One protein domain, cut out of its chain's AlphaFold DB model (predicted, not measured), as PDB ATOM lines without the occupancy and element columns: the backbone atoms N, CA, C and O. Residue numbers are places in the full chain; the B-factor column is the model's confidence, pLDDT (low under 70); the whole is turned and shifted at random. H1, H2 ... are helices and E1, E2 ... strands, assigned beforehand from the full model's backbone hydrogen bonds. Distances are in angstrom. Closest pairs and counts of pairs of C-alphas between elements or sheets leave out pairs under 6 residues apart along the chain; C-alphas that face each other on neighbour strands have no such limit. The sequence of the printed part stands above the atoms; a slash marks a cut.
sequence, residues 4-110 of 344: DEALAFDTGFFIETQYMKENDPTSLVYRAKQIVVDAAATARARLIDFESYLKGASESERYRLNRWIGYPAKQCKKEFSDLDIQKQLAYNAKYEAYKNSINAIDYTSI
ATOM      1  N   ASP A   4      61.269 -17.677  19.307       90.38
ATOM      2  CA  ASP A   4      61.397 -17.046  20.625       90.38
ATOM      3  C   ASP A   4      60.642 -15.716  20.691       90.38
ATOM      4  O   ASP A   4      59.931 -15.449  21.658       90.38
ATOM      5  N   GLU A   5      60.724 -14.904  19.633       92.88
ATOM      6  CA  GLU A   5      59.959 -13.657  19.527       92.88
ATOM      7  C   GLU A   5      58.447 -13.912  19.532       92.88
ATOM      8  O   GLU A   5      57.704 -13.143  20.141       92.88
ATOM      9  N   ALA A   6      57.982 -14.988  18.888       93.00
ATOM     10  CA  ALA A   6      56.569 -15.359  18.887       93.00
ATOM     11  C   ALA A   6      56.098 -15.832  20.274       93.00
ATOM     12  O   ALA A   6      55.049 -15.399  20.753       93.00
ATOM     13  N   LEU A   7      56.898 -16.663  20.950       94.50
ATOM     14  CA  LEU A   7      56.608 -17.145  22.305       94.50
ATOM     15  C   LEU A   7      56.660 -16.029  23.358       94.50
ATOM     16  O   LEU A   7      55.930 -16.095  24.347       94.50
ATOM     17  N   ALA A   8      57.484 -15.000  23.144       95.38
ATOM     18  CA  ALA A   8      57.520 -13.814  23.995       95.38
ATOM     19  C   ALA A   8      56.226 -12.983  23.912       95.38
ATOM     20  O   ALA A   8      55.862 -12.325  24.886       95.38
ATOM     21  N   PHE A   9      55.515 -13.030  22.781       96.19
ATOM     22  CA  PHE A   9      54.199 -12.408  22.639       96.19
ATOM     23  C   PHE A   9      53.080 -13.255  23.251       96.19
ATOM     24  O   PHE A   9      52.293 -12.750  24.052       96.19
ATOM     25  N   ASP A  10      53.006 -14.534  22.877       95.62
ATOM     26  CA  ASP A  10      52.041 -15.481  23.428       95.62
ATOM     27  C   ASP A  10      52.653 -16.887  23.479       95.62
ATOM     28  O   ASP A  10      52.966 -17.504  22.460       95.62
ATOM     29  N   THR A  11      52.759 -17.438  24.690       93.75
ATOM     30  CA  THR A  11      53.217 -18.817  24.929       93.75
ATOM     31  C   THR A  11      52.335 -19.885  24.267       93.75
ATOM     32  O   THR A  11      52.737 -21.042  24.180       93.75
ATOM     33  N   GLY A  12      51.136 -19.517  23.802       91.69
ATOM     34  CA  GLY A  12      50.233 -20.361  23.025       91.69
ATOM     35  C   GLY A  12      50.641 -20.571  21.561       91.69
ATOM     36  O   GLY A  12      49.970 -21.337  20.864       91.69
ATOM     37  N   PHE A  13      51.706 -19.927  21.073       94.69
ATOM     38  CA  PHE A  13      52.275 -20.246  19.761       94.69
ATOM     39  C   PHE A  13      52.856 -21.662  19.737       94.69
ATOM     40  O   PHE A  13      53.577 -22.089  20.637       94.69
ATOM     41  N   PHE A  14      52.585 -22.386  18.655       93.06
ATOM     42  CA  PHE A  14      53.189 -23.686  18.392       93.06
ATOM     43  C   PHE A  14      54.376 -23.521  17.444       93.06
ATOM     44  O   PHE A  14      54.214 -22.999  16.342       93.06
ATOM     45  N   ILE A  15      55.560 -23.977  17.852       91.88
ATOM     46  CA  ILE A  15      56.754 -23.943  17.003       91.88
ATOM     47  C   ILE A  15      56.896 -25.288  16.296       91.88
ATOM     48  O   ILE A  15      57.229 -26.302  16.908       91.88
ATOM     49  N   GLU A  16      56.643 -25.289  14.993       87.38
ATOM     50  CA  GLU A  16      56.844 -26.451  14.137       87.38
ATOM     51  C   GLU A  16      58.244 -26.416  13.522       87.38
ATOM     52  O   GLU A  16      58.656 -25.409  12.942       87.38
ATOM     53  N   THR A  17      58.961 -27.533  13.610       84.50
ATOM     54  CA  THR A  17      60.242 -27.733  12.928       84.50
ATOM     55  C   THR A  17      60.046 -28.578  11.681       84.50
ATOM     56  O   THR A  17      59.452 -29.655  11.756       84.50
ATOM     57  N   GLN A  18      60.586 -28.135  10.550       83.12
ATOM     58  CA  GLN A  18      60.486 -28.867   9.290       83.12
ATOM     59  C   GLN A  18      61.823 -28.876   8.549       83.12
ATOM     60  O   GLN A  18      62.478 -27.846   8.427       83.12
ATOM     61  N   TYR A  19      62.206 -30.034   8.015       84.88
ATOM     62  CA  TYR A  19      63.330 -30.155   7.089       84.88
ATOM     63  C   TYR A  19      62.863 -29.776   5.681       84.88
ATOM     64  O   TYR A  19      61.946 -30.401   5.138       84.88
ATOM     65  N   MET A  20      63.480 -28.762   5.073       85.19
ATOM     66  CA  MET A  20      63.143 -28.351   3.704       85.19
ATOM     67  C   MET A  20      63.767 -29.268   2.646       85.19
ATOM     68  O   MET A  20      63.230 -29.387   1.547       85.19
ATOM     69  N   LYS A  21      64.866 -29.946   2.982       84.38
ATOM     70  CA  LYS A  21      65.541 -30.944   2.148       84.38
ATOM     71  C   LYS A  21      65.636 -32.270   2.900       84.38
ATOM     72  O   LYS A  21      65.691 -32.291   4.127       84.38
ATOM     73  N   GLU A  22      65.624 -33.376   2.159       83.31
ATOM     74  CA  GLU A  22      65.653 -34.730   2.724       83.31
ATOM     75  C   GLU A  22      66.896 -34.927   3.603       83.31
ATOM     76  O   GLU A  22      68.022 -34.886   3.117       83.31
ATOM     77  N   ASN A  23      66.654 -35.074   4.913       81.12
ATOM     78  CA  ASN A  23      67.631 -35.319   5.974       81.12
ATOM     79  C   ASN A  23      68.903 -34.455   5.885       81.12
ATOM     80  O   ASN A  23      70.021 -34.904   6.129       81.12
ATOM     81  N   ASP A  24      68.688 -33.175   5.584       82.75
ATOM     82  CA  ASP A  24      69.693 -32.120   5.650       82.75
ATOM     83  C   ASP A  24      69.393 -31.205   6.854       82.75
ATOM     84  O   ASP A  24      68.492 -30.362   6.766       82.75
ATOM     85  N   PRO A  25      70.127 -31.334   7.976       83.12
ATOM     86  CA  PRO A  25      69.944 -30.482   9.153       83.12
ATOM     87  C   PRO A  25      70.131 -28.988   8.879       83.12
ATOM     88  O   PRO A  25      69.566 -28.168   9.599       83.12
ATOM     89  N   THR A  26      70.870 -28.609   7.831       87.62
ATOM     90  CA  THR A  26      71.042 -27.196   7.444       87.62
ATOM     91  C   THR A  26      69.793 -26.616   6.782       87.62
ATOM     92  O   THR A  26      69.646 -25.401   6.679       87.62
ATOM     93  N   SER A  27      68.860 -27.479   6.371       86.69
ATOM     94  CA  SER A  27      67.575 -27.106   5.782       86.69
ATOM     95  C   SER A  27      66.446 -26.959   6.810       86.69
ATOM     96  O   SER A  27      65.283 -26.810   6.424       86.69
ATOM     97  N   LEU A  28      66.765 -27.042   8.106       85.75
ATOM     98  CA  LEU A  28      65.796 -26.943   9.188       85.75
ATOM     99  C   LEU A  28      65.204 -25.533   9.256       85.75
ATOM    100  O   LEU A  28      65.921 -24.547   9.428       85.75
ATOM    101  N   VAL A  29      63.881 -25.447   9.166       85.94
ATOM    102  CA  VAL A  29      63.134 -24.202   9.350       85.94
ATOM    103  C   VAL A  29      62.205 -24.305  10.548       85.94
ATOM    104  O   VAL A  29      61.625 -25.359  10.821       85.94
ATOM    105  N   TYR A  30      62.042 -23.179  11.234       86.75
ATOM    106  CA  TYR A  30      61.137 -23.019  12.365       86.75
ATOM    107  C   TYR A  30      59.945 -22.181  11.923       86.75
ATOM    108  O   TYR A  30      60.112 -21.088  11.380       86.75
ATOM    109  N   ARG A  31      58.737 -22.693  12.145       88.00
ATOM    110  CA  ARG A  31      57.488 -22.012  11.805       88.00
ATOM    111  C   ARG A  31      56.675 -21.812  13.069       88.00
ATOM    112  O   ARG A  31      56.201 -22.776  13.663       88.00
ATOM    113  N   ALA A  32      56.521 -20.557  13.472       91.44
ATOM    114  CA  ALA A  32      55.627 -20.184  14.554       91.44
ATOM    115  C   ALA A  32      54.186 -20.176  14.024       91.44
ATOM    116  O   ALA A  32      53.885 -19.453  13.078       91.44
ATOM    117  N   LYS A  33      53.316 -21.001  14.607       92.38
ATOM    118  CA  LYS A  33      51.911 -21.141  14.217       92.38
ATOM    119  C   LYS A  33      51.001 -20.656  15.326       92.38
ATOM    120  O   LYS A  33      51.139 -21.070  16.480       92.38
ATOM    121  N   GLN A  34      50.021 -19.845  14.953       95.12
ATOM    122  CA  GLN A  34      48.951 -19.439  15.847       95.12
ATOM    123  C   GLN A  34      47.684 -19.250  15.029       95.12
ATOM    124  O   GLN A  34      47.654 -18.535  14.039       95.12
ATOM    125  N   ILE A  35      46.615 -19.905  15.459       95.31
ATOM    126  CA  ILE A  35      45.435 -20.151  14.631       95.31
ATOM    127  C   ILE A  35      44.672 -18.894  14.184       95.31
ATOM    128  O   ILE A  35      44.125 -18.877  13.088       95.31
ATOM    129  N   VAL A  36      44.643 -17.854  15.018       97.12
ATOM    130  CA  VAL A  36      44.045 -16.544  14.731       97.12
ATOM    131  C   VAL A  36      44.957 -15.743  13.806       97.12
ATOM    132  O   VAL A  36      44.465 -15.140  12.858       97.12
ATOM    133  N   VAL A  37      46.273 -15.776  14.038       96.25
ATOM    134  CA  VAL A  37      47.262 -15.108  13.171       96.25
ATOM    135  C   VAL A  37      47.282 -15.744  11.781       96.25
ATOM    136  O   VAL A  37      47.233 -15.035  10.780       96.25
ATOM    137  N   ASP A  38      47.267 -17.075  11.706       94.94
ATOM    138  CA  ASP A  38      47.213 -17.838  10.457       94.94
ATOM    139  C   ASP A  38      45.915 -17.535   9.685       94.94
ATOM    140  O   ASP A  38      45.931 -17.357   8.464       94.94
ATOM    141  N   ALA A  39      44.781 -17.426  10.390       96.31
ATOM    142  CA  ALA A  39      43.501 -17.042   9.797       96.31
ATOM    143  C   ALA A  39      43.527 -15.599   9.264       96.31
ATOM    144  O   ALA A  39      43.084 -15.353   8.143       96.31
ATOM    145  N   ALA A  40      44.105 -14.656  10.014       97.19
ATOM    146  CA  ALA A  40      44.264 -13.273   9.571       97.19
ATOM    147  C   ALA A  40      45.213 -13.150   8.366       97.19
ATOM    148  O   ALA A  40      44.934 -12.403   7.429       97.19
ATOM    149  N   ALA A  41      46.310 -13.912   8.339       95.69
ATOM    150  CA  ALA A  41      47.201 -13.992   7.182       95.69
ATOM    151  C   ALA A  41      46.485 -14.577   5.954       95.69
ATOM    152  O   ALA A  41      46.636 -14.060   4.848       95.69
ATOM    153  N   THR A  42      45.640 -15.597   6.144       95.69
ATOM    154  CA  THR A  42      44.817 -16.169   5.064       95.69
ATOM    155  C   THR A  42      43.787 -15.159   4.545       95.69
ATOM    156  O   THR A  42      43.592 -15.057   3.333       95.69
ATOM    157  N   ALA A  43      43.166 -14.366   5.423       96.75
ATOM    158  CA  ALA A  43      42.270 -13.276   5.031       96.75
ATOM    159  C   ALA A  43      42.986 -12.250   4.136       96.75
ATOM    160  O   ALA A  43      42.514 -11.954   3.036       96.75
ATOM    161  N   ARG A  44      44.184 -11.808   4.548       96.69
ATOM    162  CA  ARG A  44      45.045 -10.917   3.748       96.69
ATOM    163  C   ARG A  44      45.427 -11.536   2.402       96.69
ATOM    164  O   ARG A  44      45.303 -10.879   1.373       96.69
ATOM    165  N   ALA A  45      45.810 -12.816   2.380       96.56
ATOM    166  CA  ALA A  45      46.128 -13.542   1.147       96.56
ATOM    167  C   ALA A  45      44.933 -13.617   0.174       96.56
ATOM    168  O   ALA A  45      45.116 -13.569  -1.044       96.56
ATOM    169  N   ARG A  46      43.708 -13.682   0.713       96.00
ATOM    170  CA  ARG A  46      42.437 -13.639  -0.028       96.00
ATOM    171  C   ARG A  46      41.953 -12.214  -0.348       96.00
ATOM    172  O   ARG A  46      40.899 -12.078  -0.957       96.00
ATOM    173  N   LEU A  47      42.698 -11.168   0.028       95.81
ATOM    174  CA  LEU A  47      42.317  -9.757  -0.133       95.81
ATOM    175  C   LEU A  47      40.955  -9.401   0.496       95.81
ATOM    176  O   LEU A  47      40.234  -8.547  -0.022       95.81
ATOM    177  N   ILE A  48      40.608 -10.033   1.619       96.19
ATOM    178  CA  ILE A  48      39.418  -9.703   2.414       96.19
ATOM    179  C   ILE A  48      39.827  -9.267   3.819       96.19
ATOM    180  O   ILE A  48      40.846  -9.714   4.350       96.19
ATOM    181  N   ASP A  49      39.042  -8.385   4.437       96.88
ATOM    182  CA  ASP A  49      39.290  -7.992   5.820       96.88
ATOM    183  C   ASP A  49      39.027  -9.163   6.784       96.88
ATOM    184  O   ASP A  49      38.267 -10.095   6.493       96.88
ATOM    185  N   PHE A  50      39.686  -9.134   7.945       98.00
ATOM    186  CA  PHE A  50      39.651 -10.265   8.868       98.00
ATOM    187  C   PHE A  50      38.258 -10.494   9.473       98.00
ATOM    188  O   PHE A  50      37.892 -11.633   9.749       98.00
ATOM    189  N   GLU A  51      37.438  -9.453   9.626       98.19
ATOM    190  CA  GLU A  51      36.071  -9.605  10.126       98.19
ATOM    191  C   GLU A  51      35.186 -10.335   9.109       98.19
ATOM    192  O   GLU A  51      34.501 -11.299   9.462       98.19
ATOM    193  N   SER A  52      35.246  -9.929   7.839       97.75
ATOM    194  CA  SER A  52      34.553 -10.601   6.736       97.75
ATOM    195  C   SER A  52      35.006 -12.052   6.580       97.75
ATOM    196  O   SER A  52      34.167 -12.935   6.397       97.75
ATOM    197  N   TYR A  53      36.308 -12.328   6.730       97.00
ATOM    198  CA  TYR A  53      36.830 -13.698   6.757       97.00
ATOM    199  C   TYR A  53      36.187 -14.528   7.874       97.00
ATOM    200  O   TYR A  53      35.727 -15.638   7.627       97.00
ATOM    201  N   LEU A  54      36.120 -13.994   9.100       97.50
ATOM    202  CA  LEU A  54      35.532 -14.706  10.239       97.50
ATOM    203  C   LEU A  54      34.038 -14.974  10.033       97.50
ATOM    204  O   LEU A  54      33.578 -16.077  10.318       97.50
ATOM    205  N   LYS A  55      33.290 -14.005   9.494       96.50
ATOM    206  CA  LYS A  55      31.859 -14.163   9.172       96.50
ATOM    207  C   LYS A  55      31.608 -15.205   8.079       96.50
ATOM    208  O   LYS A  55      30.569 -15.855   8.093       96.50
ATOM    209  N   GLY A  56      32.546 -15.360   7.145       94.75
ATOM    210  CA  GLY A  56      32.490 -16.344   6.060       94.75
ATOM    211  C   GLY A  56      33.205 -17.666   6.349       94.75
ATOM    212  O   GLY A  56      33.320 -18.489   5.443       94.75
ATOM    213  N   ALA A  57      33.715 -17.876   7.567       93.19
ATOM    214  CA  ALA A  57      34.530 -19.041   7.896       93.19
ATOM    215  C   ALA A  57      33.729 -20.347   7.768       93.19
ATOM    216  O   ALA A  57      32.634 -20.483   8.320       93.19
ATOM    217  N   SER A  58      34.310 -21.337   7.096       90.25
ATOM    218  CA  SER A  58      33.783 -22.700   6.976       90.25
ATOM    219  C   SER A  58      33.662 -23.401   8.335       90.25
ATOM    220  O   SER A  58      34.313 -23.021   9.311       90.25
ATOM    221  N   GLU A  59      32.894 -24.495   8.415       89.00
ATOM    222  CA  GLU A  59      32.784 -25.289   9.652       89.00
ATOM    223  C   GLU A  59      34.145 -25.722  10.220       89.00
ATOM    224  O   GLU A  59      34.325 -25.742  11.439       89.00
ATOM    225  N   SER A  60      35.101 -26.073   9.354       85.25
ATOM    226  CA  SER A  60      36.444 -26.509   9.756       85.25
ATOM    227  C   SER A  60      37.270 -25.357  10.339       85.25
ATOM    228  O   SER A  60      37.895 -25.500  11.395       85.25
ATOM    229  N   GLU A  61      37.220 -24.182   9.702       91.19
ATOM    230  CA  GLU A  61      37.856 -22.958  10.206       91.19
ATOM    231  C   GLU A  61      37.226 -22.531  11.542       91.19
ATOM    232  O   GLU A  61      37.945 -22.304  12.521       91.19
ATOM    233  N   ARG A  62      35.888 -22.530  11.634       94.88
ATOM    234  CA  ARG A  62      35.162 -22.240  12.880       94.88
ATOM    235  C   ARG A  62      35.517 -23.207  13.989       94.88
ATOM    236  O   ARG A  62      35.762 -22.762  15.107       94.88
ATOM    237  N   TYR A  63      35.611 -24.504  13.692       93.56
ATOM    238  CA  TYR A  63      35.991 -25.509  14.681       93.56
ATOM    239  C   TYR A  63      37.306 -25.138  15.363       93.56
ATOM    240  O   TYR A  63      37.395 -25.048  16.587       93.56
ATOM    241  N   ARG A  64      38.322 -24.870  14.548       92.75
ATOM    242  CA  ARG A  64      39.673 -24.517  14.976       92.75
ATOM    243  C   ARG A  64      39.703 -23.228  15.803       92.75
ATOM    244  O   ARG A  64      40.236 -23.220  16.913       92.75
ATOM    245  N   LEU A  65      39.077 -22.165  15.314       96.50
ATOM    246  CA  LEU A  65      39.061 -20.862  15.984       96.50
ATOM    247  C   LEU A  65      38.227 -20.877  17.277       96.50
ATOM    248  O   LEU A  65      38.663 -20.349  18.300       96.50
ATOM    249  N   ASN A  66      37.087 -21.574  17.303       97.00
ATOM    250  CA  ASN A  66      36.290 -21.753  18.522       97.00
ATOM    251  C   ASN A  66      37.020 -22.585  19.587       97.00
ATOM    252  O   ASN A  66      36.870 -22.311  20.783       97.00
ATOM    253  N   ARG A  67      37.847 -23.564  19.186       95.50
ATOM    254  CA  ARG A  67      38.735 -24.272  20.124       95.50
ATOM    255  C   ARG A  67      39.720 -23.318  20.792       95.50
ATOM    256  O   ARG A  67      39.917 -23.442  21.997       95.50
ATOM    257  N   TRP A  68      40.279 -22.360  20.050       96.06
ATOM    258  CA  TRP A  68      41.155 -21.326  20.610       96.06
ATOM    259  C   TRP A  68      40.414 -20.342  21.518       96.06
ATOM    260  O   TRP A  68      40.928 -19.980  22.574       96.06
ATOM    261  N   ILE A  69      39.175 -19.967  21.179       96.00
ATOM    262  CA  ILE A  69      38.349 -19.122  22.057       96.00
ATOM    263  C   ILE A  69      38.124 -19.788  23.423       96.00
ATOM    264  O   ILE A  69      38.036 -19.072  24.427       96.00
ATOM    265  N   GLY A  70      38.067 -21.124  23.456       95.50
ATOM    266  CA  GLY A  70      37.906 -21.939  24.661       95.50
ATOM    267  C   GLY A  70      36.637 -22.795  24.672       95.50
ATOM    268  O   GLY A  70      36.326 -23.411  25.691       95.50
ATOM    269  N   TYR A  71      35.889 -22.864  23.565       96.56
ATOM    270  CA  TYR A  71      34.665 -23.663  23.510       96.56
ATOM    271  C   TYR A  71      34.958 -25.171  23.558       96.56
ATOM    272  O   TYR A  71      35.960 -25.645  23.004       96.56
ATOM    273  N   PRO A  72      34.072 -25.977  24.176       95.44
ATOM    274  CA  PRO A  72      34.182 -27.431  24.131       95.44
ATOM    275  C   PRO A  72      33.976 -27.939  22.697       95.44
ATOM    276  O   PRO A  72      33.200 -27.366  21.934       95.44
ATOM    277  N   ALA A  73      34.617 -29.058  22.340       92.12
ATOM    278  CA  ALA A  73      34.615 -29.606  20.974       92.12
ATOM    279  C   ALA A  73      33.212 -29.721  20.343       92.12
ATOM    280  O   ALA A  73      33.037 -29.406  19.169       92.12
ATOM    281  N   LYS A  74      32.195 -30.092  21.138       93.19
ATOM    282  CA  LYS A  74      30.793 -30.220  20.694       93.19
ATOM    283  C   LYS A  74      30.166 -28.904  20.214       93.19
ATOM    284  O   LYS A  74      29.201 -28.938  19.466       93.19
ATOM    285  N   GLN A  75      30.696 -27.763  20.648       93.69
ATOM    286  CA  GLN A  75      30.194 -26.432  20.307       93.69
ATOM    287  C   GLN A  75      31.070 -25.715  19.279       93.69
ATOM    288  O   GLN A  75      30.738 -24.614  18.869       93.69
ATOM    289  N   CYS A  76      32.183 -26.306  18.838       93.12
ATOM    290  CA  CYS A  76      33.160 -25.582  18.026       93.12
ATOM    291  C   CYS A  76      32.705 -25.327  16.581       93.12
ATOM    292  O   CYS A  76      33.254 -24.458  15.918       93.12
ATOM    293  N   LYS A  77      31.670 -26.019  16.101       92.62
ATOM    294  CA  LYS A  77      31.102 -25.779  14.765       92.62
ATOM    295  C   LYS A  77      30.174 -24.561  14.684       92.62
ATOM    296  O   LYS A  77      29.798 -24.171  13.579       92.62
ATOM    297  N   LYS A  78      29.783 -23.995  15.833       93.62
ATOM    298  CA  LYS A  78      28.826 -22.887  15.905       93.62
ATOM    299  C   LYS A  78      29.348 -21.642  15.185       93.62
ATOM    300  O   LYS A  78      30.560 -21.432  15.112       93.62
ATOM    301  N   GLU A  79      28.420 -20.808  14.731       96.44
ATOM    302  CA  GLU A  79      28.736 -19.468  14.236       96.44
ATOM    303  C   GLU A  79      29.338 -18.597  15.344       96.44
ATOM    304  O   GLU A  79      28.998 -18.738  16.526       96.44
ATOM    305  N   PHE A  80      30.247 -17.702  14.963       97.50
ATOM    306  CA  PHE A  80      30.832 -16.752  15.899       97.50
ATOM    307  C   PHE A  80      29.788 -15.717  16.319       97.50
ATOM    308  O   PHE A  80      29.097 -15.142  15.482       97.50
ATOM    309  N   SER A  81      29.693 -15.453  17.620       97.06
ATOM    310  CA  SER A  81      29.006 -14.252  18.101       97.06
ATOM    311  C   SER A  81      29.842 -13.001  17.818       97.06
ATOM    312  O   SER A  81      31.055 -13.091  17.608       97.06
ATOM    313  N   ASP A  82      29.234 -11.818  17.909       97.62
ATOM    314  CA  ASP A  82      29.972 -10.552  17.787       97.62
ATOM    315  C   ASP A  82      31.133 -10.476  18.788       97.62
ATOM    316  O   ASP A  82      32.228 -10.031  18.451       97.62
ATOM    317  N   LEU A  83      30.943 -10.996  20.006       97.69
ATOM    318  CA  LEU A  83      32.000 -11.058  21.014       97.69
ATOM    319  C   LEU A  83      33.152 -11.990  20.599       97.69
ATOM    320  O   LEU A  83      34.319 -11.664  20.826       97.69
ATOM    321  N   ASP A  84      32.839 -13.132  19.982       98.00
ATOM    322  CA  ASP A  84      33.836 -14.084  19.477       98.00
ATOM    323  C   ASP A  84      34.675 -13.461  18.347       98.00
ATOM    324  O   ASP A  84      35.895 -13.645  18.306       98.00
ATOM    325  N   ILE A  85      34.037 -12.694  17.456       98.25
ATOM    326  CA  ILE A  85      34.706 -11.936  16.389       98.25
ATOM    327  C   ILE A  85      35.608 -10.859  16.996       98.25
ATOM    328  O   ILE A  85      36.807 -10.830  16.717       98.25
ATOM    329  N   GLN A  86      35.074 -10.018  17.889       98.31
ATOM    330  CA  GLN A  86      35.838  -8.934  18.518       98.31
ATOM    331  C   GLN A  86      37.051  -9.450  19.299       98.31
ATOM    332  O   GLN A  86      38.124  -8.849  19.242       98.31
ATOM    333  N   LYS A  87      36.933 -10.599  19.978       98.19
ATOM    334  CA  LYS A  87      38.060 -11.242  20.673       98.19
ATOM    335  C   LYS A  87      39.199 -11.599  19.713       98.19
ATOM    336  O   LYS A  87      40.365 -11.380  20.043       98.19
ATOM    337  N   GLN A  88      38.875 -12.138  18.540       98.38
ATOM    338  CA  GLN A  88      39.858 -12.523  17.524       98.38
ATOM    339  C   GLN A  88      40.485 -11.300  16.842       98.38
ATOM    340  O   GLN A  88      41.707 -11.242  16.711       98.38
ATOM    341  N   LEU A  89      39.678 -10.291  16.492       98.56
ATOM    342  CA  LEU A  89      40.164  -9.020  15.945       98.56
ATOM    343  C   LEU A  89      41.124  -8.322  16.918       98.56
ATOM    344  O   LEU A  89      42.221  -7.926  16.529       98.56
ATOM    345  N   ALA A  90      40.748  -8.227  18.197       98.50
ATOM    346  CA  ALA A  90      41.575  -7.611  19.231       98.50
ATOM    347  C   ALA A  90      42.890  -8.372  19.458       98.50
ATOM    348  O   ALA A  90      43.928  -7.751  19.690       98.50
ATOM    349  N   TYR A  91      42.866  -9.706  19.384       98.50
ATOM    350  CA  TYR A  91      44.080 -10.514  19.466       98.50
ATOM    351  C   TYR A  91      45.010 -10.249  18.273       98.50
ATOM    352  O   TYR A  91      46.190  -9.969  18.476       98.50
ATOM    353  N   ASN A  92      44.477 -10.256  17.046       98.06
ATOM    354  CA  ASN A  92      45.269  -9.971  15.849       98.06
ATOM    355  C   ASN A  92      45.848  -8.547  15.867       98.06
ATOM    356  O   ASN A  92      47.019  -8.358  15.563       98.06
ATOM    357  N   ALA A  93      45.076  -7.549  16.306       98.25
ATOM    358  CA  ALA A  93      45.562  -6.174  16.431       98.25
ATOM    359  C   ALA A  93      46.737  -6.051  17.420       98.25
ATOM    360  O   ALA A  93      47.703  -5.337  17.150       98.25
ATOM    361  N   LYS A  94      46.691  -6.772  18.550       98.25
ATOM    362  CA  LYS A  94      47.815  -6.838  19.500       98.25
ATOM    363  C   LYS A  94      49.040  -7.513  18.890       98.25
ATOM    364  O   LYS A  94      50.149  -7.032  19.104       98.25
ATOM    365  N   TYR A  95      48.836  -8.597  18.142       97.19
ATOM    366  CA  TYR A  95      49.914  -9.289  17.439       97.19
ATOM    367  C   TYR A  95      50.591  -8.374  16.415       97.19
ATOM    368  O   TYR A  95      51.811  -8.248  16.429       97.19
ATOM    369  N   GLU A  96      49.820  -7.669  15.587       96.75
ATOM    370  CA  GLU A  96      50.351  -6.719  14.603       96.75
ATOM    371  C   GLU A  96      51.117  -5.565  15.271       96.75
ATOM    372  O   GLU A  96      52.216  -5.215  14.840       96.75
ATOM    373  N   ALA A  97      50.601  -5.021  16.379       97.50
ATOM    374  CA  ALA A  97      51.299  -3.989  17.147       97.50
ATOM    375  C   ALA A  97      52.638  -4.487  17.724       97.50
ATOM    376  O   ALA A  97      53.635  -3.768  17.669       97.50
ATOM    377  N   TYR A  98      52.674  -5.718  18.242       97.25
ATOM    378  CA  TYR A  98      53.903  -6.344  18.731       97.25
ATOM    379  C   TYR A  98      54.894  -6.643  17.600       97.25
ATOM    380  O   TYR A  98      56.072  -6.315  17.705       97.25
ATOM    381  N   LYS A  99      54.422  -7.212  16.485       95.50
ATOM    382  CA  LYS A  99      55.238  -7.477  15.293       95.50
ATOM    383  C   LYS A  99      55.949  -6.201  14.828       95.50
ATOM    384  O   LYS A  99      57.155  -6.222  14.585       95.50
ATOM    385  N   ASN A 100      55.219  -5.087  14.793       94.81
ATOM    386  CA  ASN A 100      55.766  -3.782  14.435       94.81
ATOM    387  C   ASN A 100      56.759  -3.249  15.479       94.81
ATOM    388  O   ASN A 100      57.782  -2.685  15.099       94.81
ATOM    389  N   SER A 101      56.511  -3.436  16.781       96.88
ATOM    390  CA  SER A 101      57.410  -2.920  17.828       96.88
ATOM    391  C   SER A 101      58.787  -3.589  17.836       96.88
ATOM    392  O   SER A 101      59.760  -2.966  18.258       96.88
ATOM    393  N   ILE A 102      58.882  -4.822  17.333       95.75
ATOM    394  CA  ILE A 102      60.150  -5.547  17.176       95.75
ATOM    395  C   ILE A 102      60.742  -5.434  15.759       95.75
ATOM    396  O   ILE A 102      61.724  -6.106  15.456       95.75
ATOM    397  N   ASN A 103      60.162  -4.599  14.886       93.75
ATOM    398  CA  ASN A 103      60.541  -4.464  13.471       93.75
ATOM    399  C   ASN A 103      60.554  -5.802  12.707       93.75
ATOM    400  O   ASN A 103      61.361  -6.009  11.798       93.75
ATOM    401  N   ALA A 104      59.666  -6.727  13.074       92.69
ATOM    402  CA  ALA A 104      59.493  -7.968  12.339       92.69
ATOM    403  C   ALA A 104      58.547  -7.753  11.155       92.69
ATOM    404  O   ALA A 104      57.579  -7.002  11.228       92.69
ATOM    405  N   ILE A 105      58.787  -8.488  10.072       90.25
ATOM    406  CA  ILE A 105      57.884  -8.560   8.925       90.25
ATOM    407  C   ILE A 105      57.515 -10.022   8.666       90.25
ATOM    408  O   ILE A 105      58.337 -10.924   8.865       90.25
ATOM    409  N   ASP A 106      56.262 -10.268   8.289       90.88
ATOM    410  CA  ASP A 106      55.787 -11.584   7.855       90.88
ATOM    411  C   ASP A 106      55.666 -11.655   6.328       90.88
ATOM    412  O   ASP A 106      55.724 -10.637   5.639       90.88
ATOM    413  N   TYR A 107      55.513 -12.866   5.790       90.12
ATOM    414  CA  TYR A 107      55.475 -13.096   4.344       90.12
ATOM    415  C   TYR A 107      54.406 -12.268   3.627       90.12
ATOM    416  O   TYR A 107      54.678 -11.673   2.590       90.12
ATOM    417  N   THR A 108      53.199 -12.207   4.183       93.19
ATOM    418  CA  THR A 108      52.089 -11.424   3.628       93.19
ATOM    419  C   THR A 108      52.390  -9.925   3.640       93.19
ATOM    420  O   THR A 108      52.169  -9.267   2.630       93.19
ATOM    421  N   SER A 109      53.003  -9.402   4.706       94.06
ATOM    422  CA  SER A 109      53.413  -7.997   4.790       94.06
ATOM    423  C   SER A 109      54.511  -7.639   3.785       94.06
ATOM    424  O   SER A 109      54.497  -6.532   3.257       94.06
ATOM    425  N   ILE A 110      55.420  -8.566   3.449       94.12
ATOM    426  CA  ILE A 110      56.409  -8.351   2.372       94.12
ATOM    427  C   ILE A 110      55.701  -8.114   1.027       94.12
ATOM    428  O   ILE A 110      56.078  -7.217   0.274       94.12
TER     429      ILE A 110
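What this domain is: This is residues 4 to 110 of the 344 residues of the protein "DNA helicase" of beta proteobacterium CB (UniProt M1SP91). A cluster of crossed helices is built round H2, with the long helix H5 running across H2 near its first residues and H3 and H4 packed on H2 as well. A two-stranded hairpin, E1 and E2, leads away from this body like an arm, and its tip, residues 21 to 26, sticks out; H1 lies near the hairpin's base. The printed part has 107 residues with six named helices and two named strands, in the order H1, E1, E2, H2, H3, H4, H5, H6; the sheet E1 - E2 is antiparallel and the class is mostly helix. It is only just compact, close to loose, with a radius of gyration of the C-alphas of 15.3 A and spans of 45 by 31 by 27 A.

Where its parts are: Find C-alpha 4 at (61.397, -17.046, 20.625), where H1, residues 4 to 9, begins. E1 follows as residues 14 to 19, 16.5 A long, and E2 as residues 28 to 33, 15.9 A long. Next come H2, residues 35 to 45, 15.0 A, and H3, residues 50 to 55. H4, residues 59 to 69, measures 14.9 A. Go on to C-alpha 82 at (29.972, -10.552, 17.787); from there H5 runs 28.5 A to residue 101. H6, residues 107 to 110, ends at C-alpha 110, (56.409, -8.351, 2.372).

How they stand to each other: Start at H2, the hub, which touches four helices. It touches H5, about perpendicular at 80 degrees; the closest C-alphas are those of Val 37 and Asn 92, 6.1 A apart, and H5 uses residues 88 to 95 alone. H2 touches H3, about perpendicular at 75 degrees, closest at Ala 43 and Phe 50, C-alphas 5.5 A apart. H2 touches H4 at a steep tilt of 47 degrees, opposite ways, closest at Ile 35 and Leu 65, C-alphas 6.6 A apart. H2 and H6 only just touch, with 3 pairs of C-alphas within 8 A, the closest those of Ala 41 and Thr 108 at 6.6 A. Look next at the hairpin of E1 and E2: N 16 and O 31 are 2.9 A apart, within hydrogen-bond range. The closest C-alphas of H1 and E2, those of Ala 6 and Ala 32, are 6.6 A apart. In H1 to H5 every O i to N i+4 pair is within hydrogen-bond range; H6 is too short for one.

The domain as a whole: The farthest C-alphas, those of Asp 24 and Asp 82, are 46.8 A apart. The printed part has no cut; the link from H4 to H5 is long, and no printed residue has pLDDT under 70.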